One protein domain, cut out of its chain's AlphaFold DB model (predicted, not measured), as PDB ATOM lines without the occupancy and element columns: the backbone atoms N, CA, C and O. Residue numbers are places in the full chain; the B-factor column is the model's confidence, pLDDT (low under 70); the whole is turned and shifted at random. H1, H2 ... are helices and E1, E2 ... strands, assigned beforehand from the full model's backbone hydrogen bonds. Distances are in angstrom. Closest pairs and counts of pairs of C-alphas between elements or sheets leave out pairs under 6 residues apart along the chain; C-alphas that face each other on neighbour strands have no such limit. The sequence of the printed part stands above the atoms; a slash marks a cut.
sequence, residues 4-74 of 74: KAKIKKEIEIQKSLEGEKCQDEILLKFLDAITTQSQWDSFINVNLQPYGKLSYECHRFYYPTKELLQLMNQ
ATOM      1  N   LYS A   4     -11.884  -4.065  91.035       86.94
ATOM      2  CA  LYS A   4     -10.455  -4.012  91.383       86.94
ATOM      3  C   LYS A   4      -9.549  -4.304  90.186       86.94
ATOM      4  O   LYS A   4      -8.588  -3.588  89.948       86.94
ATOM      5  N   ALA A   5      -9.897  -5.301  89.370       88.50
ATOM      6  CA  ALA A   5      -9.124  -5.629  88.171       88.50
ATOM      7  C   ALA A   5      -9.161  -4.500  87.126       88.50
ATOM      8  O   ALA A   5      -8.199  -4.327  86.380       88.50
ATOM      9  N   LYS A   6     -10.250  -3.719  87.080       90.25
ATOM     10  CA  LYS A   6     -10.328  -2.517  86.241       90.25
ATOM     11  C   LYS A   6      -9.375  -1.431  86.742       90.25
ATOM     12  O   LYS A   6      -8.578  -0.944  85.952       90.25
ATOM     13  N   ILE A   7      -9.439  -1.108  88.033       90.88
ATOM     14  CA  ILE A   7      -8.583  -0.088  88.656       90.88
ATOM     15  C   ILE A   7      -7.108  -0.462  88.483       90.88
ATOM     16  O   ILE A   7      -6.319   0.361  88.042       90.88
ATOM     17  N   LYS A   8      -6.751  -1.730  88.717       92.38
ATOM     18  CA  LYS A   8      -5.389  -2.229  88.506       92.38
ATOM     19  C   LYS A   8      -4.904  -1.993  87.073       92.38
ATOM     20  O   LYS A   8      -3.816  -1.472  86.887       92.38
ATOM     21  N   LYS A   9      -5.723  -2.304  86.060       91.94
ATOM     22  CA  LYS A   9      -5.379  -2.014  84.657       91.94
ATOM     23  C   LYS A   9      -5.205  -0.521  84.386       91.94
ATOM     24  O   LYS A   9      -4.319  -0.154  83.629       91.94
ATOM     25  N   GLU A  10      -6.050   0.329  84.963       92.19
ATOM     26  CA  GLU A  10      -5.929   1.780  84.794       92.19
ATOM     27  C   GLU A  10      -4.649   2.321  85.472       92.19
ATOM     28  O   GLU A  10      -3.984   3.163  84.877       92.19
ATOM     29  N   ILE A  11      -4.234   1.775  86.626       92.06
ATOM     30  CA  ILE A  11      -2.940   2.092  87.268       92.06
ATOM     31  C   ILE A  11      -1.760   1.649  86.388       92.06
ATOM     32  O   ILE A  11      -0.817   2.411  86.209       92.06
ATOM     33  N   GLU A  12      -1.808   0.455  85.791       91.69
ATOM     34  CA  GLU A  12      -0.766   0.002  84.851       91.69
ATOM     35  C   GLU A  12      -0.660   0.917  83.617       91.69
ATOM     36  O   GLU A  12       0.435   1.205  83.135       91.69
ATOM     37  N   ILE A  13      -1.794   1.420  83.114       89.94
ATOM     38  CA  ILE A  13      -1.792   2.415  82.035       89.94
ATOM     39  C   ILE A  13      -1.135   3.710  82.517       89.94
ATOM     40  O   ILE A  13      -0.248   4.215  81.838       89.94
ATOM     41  N   GLN A  14      -1.512   4.222  83.690       91.00
ATOM     42  CA  GLN A  14      -0.875   5.396  84.295       91.00
ATOM     43  C   GLN A  14       0.651   5.226  84.400       91.00
ATOM     44  O   GLN A  14       1.376   6.108  83.939       91.00
ATOM     45  N   LYS A  15       1.140   4.077  84.892       90.81
ATOM     46  CA  LYS A  15       2.579   3.751  84.950       90.81
ATOM     47  C   LYS A  15       3.256   3.821  83.580       90.81
ATOM     48  O   LYS A  15       4.357   4.345  83.459       90.81
ATOM     49  N   SER A  16       2.602   3.300  82.544       88.81
ATOM     50  CA  SER A  16       3.118   3.334  81.169       88.81
ATOM     51  C   SER A  16       3.206   4.760  80.607       88.81
ATOM     52  O   SER A  16       4.115   5.078  79.844       88.81
ATOM     53  N   LEU A  17       2.270   5.631  80.993       86.50
ATOM     54  CA  LEU A  17       2.149   6.989  80.463       86.50
ATOM     55  C   LEU A  17       3.044   8.012  81.176       86.50
ATOM     56  O   LEU A  17       3.668   8.838  80.511       86.50
ATOM     57  N   GLU A  18       3.099   7.974  82.510       85.44
ATOM     58  CA  GLU A  18       3.860   8.922  83.342       85.44
ATOM     59  C   GLU A  18       5.204   8.373  83.846       85.44
ATOM     60  O   GLU A  18       5.975   9.113  84.463       85.44
ATOM     61  N   GLY A  19       5.493   7.097  83.583       82.88
ATOM     62  CA  GLY A  19       6.561   6.363  84.250       82.88
ATOM     63  C   GLY A  19       6.127   5.860  85.628       82.88
ATOM     64  O   GLY A  19       5.194   6.376  86.242       82.88
ATOM     65  N   GLU A  20       6.813   4.830  86.121       82.44
ATOM     66  CA  GLU A  20       6.525   4.260  87.434       82.44
ATOM     67  C   GLU A  20       6.887   5.242  88.556       82.44
ATOM     68  O   GLU A  20       8.020   5.724  88.649       82.44
ATOM     69  N   LYS A  21       5.915   5.532  89.425       84.81
ATOM     70  CA  LYS A  21       6.086   6.393  90.598       84.81
ATOM     71  C   LYS A  21       5.879   5.582  91.873       84.81
ATOM     72  O   LYS A  21       5.062   4.669  91.934       84.81
ATOM     73  N   CYS A  22       6.544   5.994  92.953       76.56
ATOM     74  CA  CYS A  22       6.409   5.359  94.273       76.56
ATOM     75  C   CYS A  22       4.945   5.314  94.774       76.56
ATOM     76  O   CYS A  22       4.533   4.379  95.459       76.56
ATOM     77  N   GLN A  23       4.122   6.288  94.371       85.12
ATOM     78  CA  GLN A  23       2.698   6.328  94.715       85.12
ATOM     79  C   GLN A  23       1.887   5.197  94.062       85.12
ATOM     80  O   GLN A  23       0.887   4.776  94.636       85.12
ATOM     81  N   ASP A  24       2.317   4.653  92.922       88.62
ATOM     82  CA  ASP A  24       1.584   3.586  92.235       88.62
ATOM     83  C   ASP A  24       1.631   2.268  93.019       88.62
ATOM     84  O   ASP A  24       0.650   1.522  93.057       88.62
ATOM     85  N   GLU A  25       2.737   1.989  93.712       88.44
ATOM     86  CA  GLU A  25       2.827   0.839  94.614       88.44
ATOM     87  C   GLU A  25       1.891   0.978  95.817       88.44
ATOM     88  O   GLU A  25       1.254   0.004  96.224       88.44
ATOM     89  N   ILE A  26       1.785   2.191  96.370       90.25
ATOM     90  CA  ILE A  26       0.853   2.522  97.454       90.25
ATOM     91  C   ILE A  26      -0.586   2.262  96.999       90.25
ATOM     92  O   ILE A  26      -1.339   1.589  97.701       90.25
ATOM     93  N   LEU A  27      -0.948   2.720  95.799       91.81
ATOM     94  CA  LEU A  27      -2.272   2.495  95.218       91.81
ATOM     95  C   LEU A  27      -2.588   1.005  95.066       91.81
ATOM     96  O   LEU A  27      -3.685   0.576  95.420       91.81
ATOM     97  N   LEU A  28      -1.637   0.208  94.572       92.19
ATOM     98  CA  LEU A  28      -1.817  -1.235  94.399       92.19
ATOM     99  C   LEU A  28      -1.970  -1.961  95.744       92.19
ATOM    100  O   LEU A  28      -2.908  -2.740  95.908       92.19
ATOM    101  N   LYS A  29      -1.106  -1.665  96.723       90.75
ATOM    102  CA  LYS A  29      -1.192  -2.245  98.076       90.75
ATOM    103  C   LYS A  29      -2.511  -1.885  98.753       90.75
ATOM    104  O   LYS A  29      -3.168  -2.749  99.331       90.75
ATOM    105  N   PHE A  30      -2.923  -0.623  98.650       91.44
ATOM    106  CA  PHE A  30      -4.181  -0.163  99.221       91.44
ATOM    107  C   PHE A  30      -5.388  -0.820  98.537       91.44
ATOM    108  O   PHE A  30      -6.297  -1.280  99.223       91.44
ATOM    109  N   LEU A  31      -5.373  -0.950  97.204       92.19
ATOM    110  CA  LEU A  31      -6.432  -1.612  96.433       92.19
ATOM    111  C   LEU A  31      -6.647  -3.068  96.866       92.19
ATOM    112  O   LEU A  31      -7.787  -3.544  96.909       92.19
ATOM    113  N   ASP A  32      -5.567  -3.776  97.183       90.75
ATOM    114  CA  ASP A  32      -5.635  -5.151  97.674       90.75
ATOM    115  C   ASP A  32      -6.164  -5.210  99.116       90.75
ATOM    116  O   ASP A  32      -6.996  -6.072  99.410       90.75
ATOM    117  N   ALA A  33      -5.786  -4.252  99.970       90.00
ATOM    118  CA  ALA A  33      -6.184  -4.186 101.379       90.00
ATOM    119  C   ALA A  33      -7.660  -3.809 101.614       90.00
ATOM    120  O   ALA A  33      -8.262  -4.259 102.587       90.00
ATOM    121  N   ILE A  34      -8.257  -2.982 100.753       90.50
ATOM    122  CA  ILE A  34      -9.643  -2.530 100.943       90.50
ATOM    123  C   ILE A  34     -10.672  -3.616 100.618       90.50
ATOM    124  O   ILE A  34     -10.507  -4.417  99.697       90.50
ATOM    125  N   THR A  35     -11.807  -3.588 101.305       87.25
ATOM    126  CA  THR A  35     -12.910  -4.535 101.073       87.25
ATOM    127  C   THR A  35     -14.027  -3.897 100.258       87.25
ATOM    128  O   THR A  35     -14.706  -4.576  99.486       87.25
ATOM    129  N   THR A  36     -14.219  -2.583 100.402       88.50
ATOM    130  CA  THR A  36     -15.332  -1.857  99.785       88.50
ATOM    131  C   THR A  36     -14.850  -0.753  98.854       88.50
ATOM    132  O   THR A  36     -13.768  -0.193  99.010       88.50
ATOM    133  N   GLN A  37     -15.691  -0.403  97.879       87.31
ATOM    134  CA  GLN A  37     -15.404   0.704  96.968       87.31
ATOM    135  C   GLN A  37     -15.380   2.050  97.701       87.31
ATOM    136  O   GLN A  37     -14.558   2.895  97.387       87.31
ATOM    137  N   SER A  38     -16.225   2.242  98.714       89.75
ATOM    138  CA  SER A  38     -16.257   3.495  99.474       89.75
ATOM    139  C   SER A  38     -14.937   3.777 100.194       89.75
ATOM    140  O   SER A  38     -14.551   4.936 100.312       89.75
ATOM    141  N   GLN A  39     -14.215   2.736 100.632       90.56
ATOM    142  CA  GLN A  39     -12.864   2.892 101.181       90.56
ATOM    143  C   GLN A  39     -11.884   3.389 100.117       90.56
ATOM    144  O   GLN A  39     -11.099   4.288 100.398       90.56
ATOM    145  N   TRP A  40     -11.958   2.856  98.892       91.94
ATOM    146  CA  TRP A  40     -11.177   3.377  97.768       91.94
ATOM    147  C   TRP A  40     -11.468   4.860  97.541       91.94
ATOM    148  O   TRP A  40     -10.565   5.689  97.577       91.94
ATOM    149  N   ASP A  41     -12.745   5.195  97.372       90.94
ATOM    150  CA  ASP A  41     -13.181   6.537  96.989       90.94
ATOM    151  C   ASP A  41     -12.881   7.590  98.076       90.94
ATOM    152  O   ASP A  41     -12.763   8.770  97.767       90.94
ATOM    153  N   SER A  42     -12.726   7.176  99.340       92.62
ATOM    154  CA  SER A  42     -12.412   8.081 100.460       92.62
ATOM    155  C   SER A  42     -10.936   8.477 100.538       92.62
ATOM    156  O   SER A  42     -10.615   9.516 101.106       92.62
ATOM    157  N   PHE A  43     -10.037   7.648 100.003       93.25
ATOM    158  CA  PHE A  43      -8.586   7.813 100.144       93.25
ATOM    159  C   PHE A  43      -7.871   8.055  98.816       93.25
ATOM    160  O   PHE A  43      -6.652   8.226  98.798       93.25
ATOM    161  N   ILE A  44      -8.607   8.077  97.704       94.50
ATOM    162  CA  ILE A  44      -8.053   8.228  96.364       94.50
ATOM    163  C   ILE A  44      -8.729   9.383  95.633       94.50
ATOM    164  O   ILE A  44      -9.943   9.409  95.446       94.50
ATOM    165  N   ASN A  45      -7.912  10.301  95.130       93.62
ATOM    166  CA  ASN A  45      -8.324  11.318  94.180       93.62
ATOM    167  C   ASN A  45      -8.188  10.775  92.759       93.62
ATOM    168  O   ASN A  45      -7.139  10.248  92.386       93.62
ATOM    169  N   VAL A  46      -9.234  10.939  91.951       92.62
ATOM    170  CA  VAL A  46      -9.222  10.537  90.542       92.62
ATOM    171  C   VAL A  46      -9.197  11.780  89.670       92.62
ATOM    172  O   VAL A  46     -10.085  12.624  89.772       92.62
ATOM    173  N   ASN A  47      -8.207  11.875  88.789       90.75
ATOM    174  CA  ASN A  47      -8.123  12.924  87.785       90.75
ATOM    175  C   ASN A  47      -8.281  12.332  86.382       90.75
ATOM    176  O   ASN A  47      -7.784  11.242  86.104       90.75
ATOM    177  N   LEU A  48      -8.973  13.035  85.491       89.06
ATOM    178  CA  LEU A  48      -9.077  12.647  84.087       89.06
ATOM    179  C   LEU A  48      -8.028  13.422  83.299       89.06
ATOM    180  O   LEU A  48      -8.126  14.638  83.169       89.06
ATOM    181  N   GLN A  49      -7.033  12.709  82.783       85.12
ATOM    182  CA  GLN A  49      -5.944  13.295  82.013       85.12
ATOM    183  C   GLN A  49      -6.127  12.977  80.525       85.12
ATOM    184  O   GLN A  49      -6.318  11.803  80.186       85.12
ATOM    185  N   PRO A  50      -6.070  13.981  79.632       82.94
ATOM    186  CA  PRO A  50      -6.011  13.743  78.198       82.94
ATOM    187  C   PRO A  50      -4.603  13.249  77.863       82.94
ATOM    188  O   PRO A  50      -3.641  14.014  77.890       82.94
ATOM    189  N   TYR A  51      -4.470  11.955  77.599       70.88
ATOM    190  CA  TYR A  51      -3.170  11.334  77.377       70.88
ATOM    191  C   TYR A  51      -3.286  10.356  76.209       70.88
ATOM    192  O   TYR A  51      -3.736   9.230  76.363       70.88
ATOM    193  N   GLY A  52      -2.919  10.812  75.013       64.12
ATOM    194  CA  GLY A  52      -3.079  10.052  73.776       64.12
ATOM    195  C   GLY A  52      -2.731  10.888  72.549       64.12
ATOM    196  O   GLY A  52      -2.515  12.096  72.642       64.12
ATOM    197  N   LYS A  53      -2.653  10.247  71.377       60.16
ATOM    198  CA  LYS A  53      -2.419  10.955  70.098       60.16
ATOM    199  C   LYS A  53      -3.662  11.697  69.611       60.16
ATOM    200  O   LYS A  53      -3.553  12.618  68.806       60.16
ATOM    201  N   LEU A  54      -4.831  11.262  70.066       62.09
ATOM    202  CA  LEU A  54      -6.121  11.815  69.693       62.09
ATOM    203  C   LEU A  54      -6.689  12.579  70.887       62.09
ATOM    204  O   LEU A  54      -6.629  12.118  72.022       62.09
ATOM    205  N   SER A  55      -7.279  13.741  70.622       62.38
ATOM    206  CA  SER A  55      -7.759  14.683  71.642       62.38
ATOM    207  C   SER A  55      -8.881  14.150  72.547       62.38
ATOM    208  O   SER A  55      -9.288  14.847  73.469       62.38
ATOM    209  N   TYR A  56      -9.409  12.952  72.279       68.75
ATOM    210  CA  TYR A  56     -10.505  12.332  73.029       68.75
ATOM    211  C   TYR A  56     -10.068  11.169  73.935       68.75
ATOM    212  O   TYR A  56     -10.897  10.623  74.665       68.75
ATOM    213  N   GLU A  57      -8.799  10.759  73.894       73.81
ATOM    214  CA  GLU A  57      -8.286   9.687  74.751       73.81
ATOM    215  C   GLU A  57      -8.004  10.235  76.156       73.81
ATOM    216  O   GLU A  57      -6.938  10.772  76.455       73.81
ATOM    217  N   CYS A  58      -9.010  10.125  77.023       82.75
ATOM    218  CA  CYS A  58      -8.895  10.475  78.434       82.75
ATOM    219  C   CYS A  58      -8.679   9.222  79.282       82.75
ATOM    220  O   CYS A  58      -9.463   8.269  79.234       82.75
ATOM    221  N   HIS A  59      -7.662   9.265  80.131       86.62
ATOM    222  CA  HIS A  59      -7.333   8.205  81.072       86.62
ATOM    223  C   HIS A  59      -7.584   8.671  82.503       86.62
ATOM    224  O   HIS A  59      -7.427   9.845  82.834       86.62
ATOM    225  N   ARG A  60      -8.000   7.740  83.366       90.00
ATOM    226  CA  ARG A  60      -8.123   8.004  84.801       90.00
ATOM    227  C   ARG A  60      -6.777   7.817  85.461       90.00
ATOM    228  O   ARG A  60      -6.212   6.732  85.389       90.00
ATOM    229  N   PHE A  61      -6.345   8.866  86.130       92.06
ATOM    230  CA  PHE A  61      -5.175   8.874  86.971       92.06
ATOM    231  C   PHE A  61      -5.615   8.871  88.424       92.06
ATOM    232  O   PHE A  61      -6.522   9.607  88.815       92.06
ATOM    233  N   TYR A  62      -4.990   8.012  89.209       93.44
ATOM    234  CA  TYR A  62      -5.280   7.815  90.614       93.44
ATOM    235  C   TYR A  62      -4.147   8.417  91.433       93.44
ATOM    236  O   TYR A  62      -2.974   8.171  91.156       93.44
ATOM    237  N   TYR A  63      -4.507   9.183  92.456       92.50
ATOM    238  CA  TYR A  63      -3.561   9.790  93.382       92.50
ATOM    239  C   TYR A  63      -4.016   9.518  94.814       92.50
ATOM    240  O   TYR A  63      -5.167   9.815  95.145       92.50
ATOM    241  N   PRO A  64      -3.149   8.977  95.681       92.88
ATOM    242  CA  PRO A  64      -3.490   8.803  97.084       92.88
ATOM    243  C   PRO A  64      -3.726  10.170  97.740       92.88
ATOM    244  O   PRO A  64      -3.053  11.156  97.423       92.88
ATOM    245  N   THR A  65      -4.687  10.250  98.657       93.56
ATOM    246  CA  THR A  65      -4.867  11.449  99.475       93.56
ATOM    247  C   THR A  65      -3.710  11.594 100.469       93.56
ATOM    248  O   THR A  65      -2.929  10.665 100.705       93.56
ATOM    249  N   LYS A  66      -3.580  12.779 101.075       90.44
ATOM    250  CA  LYS A  66      -2.520  13.044 102.059       90.44
ATOM    251  C   LYS A  66      -2.644  12.125 103.275       90.44
ATOM    252  O   LYS A  66      -1.631  11.684 103.803       90.44
ATOM    253  N   GLU A  67      -3.869  11.808 103.672       89.81
ATOM    254  CA  GLU A  67      -4.190  10.927 104.793       89.81
ATOM    255  C   GLU A  67      -3.701   9.500 104.522       89.81
ATOM    256  O   GLU A  67      -3.076   8.890 105.386       89.81
ATOM    257  N   LEU A  68      -3.904   8.986 103.301       88.88
ATOM    258  CA  LEU A  68      -3.395   7.668 102.918       88.88
ATOM    259  C   LEU A  68      -1.863   7.630 102.922       88.88
ATOM    260  O   LEU A  68      -1.266   6.683 103.428       88.88
ATOM    261  N   LEU A  69      -1.218   8.675 102.396       88.56
ATOM    262  CA  LEU A  69       0.243   8.783 102.413       88.56
ATOM    263  C   LEU A  69       0.802   8.830 103.842       88.56
ATOM    264  O   LEU A  69       1.857   8.258 104.101       88.56
ATOM    265  N   GLN A  70       0.114   9.492 104.772       87.81
ATOM    266  CA  GLN A  70       0.513   9.521 106.181       87.81
ATOM    267  C   GLN A  70       0.376   8.150 106.848       87.81
ATOM    268  O   GLN A  70       1.264   7.766 107.601       87.81
ATOM    269  N   LEU A  71      -0.689   7.401 106.548       85.12
ATOM    270  CA  LEU A  71      -0.905   6.055 107.091       85.12
ATOM    271  C   LEU A  71       0.122   5.034 106.587       85.12
ATOM    272  O   LEU A  71       0.452   4.099 107.305       85.12
ATOM    273  N   MET A  72       0.616   5.196 105.358       81.81
ATOM    274  CA  MET A  72       1.552   4.250 104.739       81.81
ATOM    275  C   MET A  72       3.036   4.544 104.992       81.81
ATOM    276  O   MET A  72       3.863   3.684 104.706       81.81
ATOM    277  N   ASN A  73       3.372   5.731 105.505       73.62
ATOM    278  CA  ASN A  73       4.741   6.126 105.863       73.62
ATOM    279  C   ASN A  73       5.060   5.927 107.361       73.62
ATOM    280  O   ASN A  73       6.072   6.449 107.834       73.62
ATOM    281  N   GLN A  74       4.191   5.234 108.105       56.16
ATOM    282  CA  GLN A  74       4.454   4.772 109.475       56.16
ATOM    283  C   GLN A  74       5.235   3.460 109.458       56.16
ATOM    284  O   GLN A  74       6.114   3.311 110.335       56.16
TER     285      GLN A  74
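What this domain is: This is residues 4 to 74 of the 74 residues of an uncharacterized protein of Firmicutes bacterium (UniProt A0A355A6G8). A helical hairpin, H1 and H2, packs crosswise on the E2 side of a long two-stranded hairpin, E1 and E2. Two short helices, H3 and H4, sit at one end of the strand hairpin, and its loop, residues 51 to 57, makes the other end. The printed part has 71 residues, with four named helices and two named strands in the order H1, H2, H3, E1, E2, H4; the sheet, E1 - E2, is antiparallel and the class is mixed, helices and strands. The whole is compact, with a radius of gyration of the C-alphas of 12.5 A, yet elongated in outline, 40 by 22 by 18 A.

Where its parts are: Find C-alpha 4 at (-10.455, -4.012, 91.383); from there H1 runs 20.9 A to residue 18. H2, residues 22 to 33, spans 17.3 A, and H3 holds residues 37 to 43. E1, residues 44 to 50, spans 19.1 A, and E2, residues 58 to 64, spans 19.5 A. H4, residues 66 to 72, ends at C-alpha 72, (1.552, 4.250, 104.739).

How they stand to each other: H1 and H2 touch as a helical hairpin, closest at the C-alphas of Ile 11 and Asp 24, 6.9 A, at a shallow tilt of 3 degrees, opposite ways. Look next at Gln 14 and Phe 61, the closest C-alphas of H1 and E2, 6.1 A apart. E1 and E2 form a hairpin, with N 47 and O 61 within hydrogen-bond range at 2.8 A. H3 and H4 are close but not clearly touching, about perpendicular at 77 degrees, closest at the C-alphas of Phe 43 and Leu 68, 5.9 A. Every O i to N i+4 pair is within hydrogen-bond range in H1 and H4, against 7 of 8 in H2 and 2 of 3 in H3.

The domain as a whole: The C-alphas farthest apart, those of Leu 54 and Gln 74, are 41.8 A apart. The printed part has no cut and no long link. Look for pLDDT under 70 at residues 52 to 56 and residue 74.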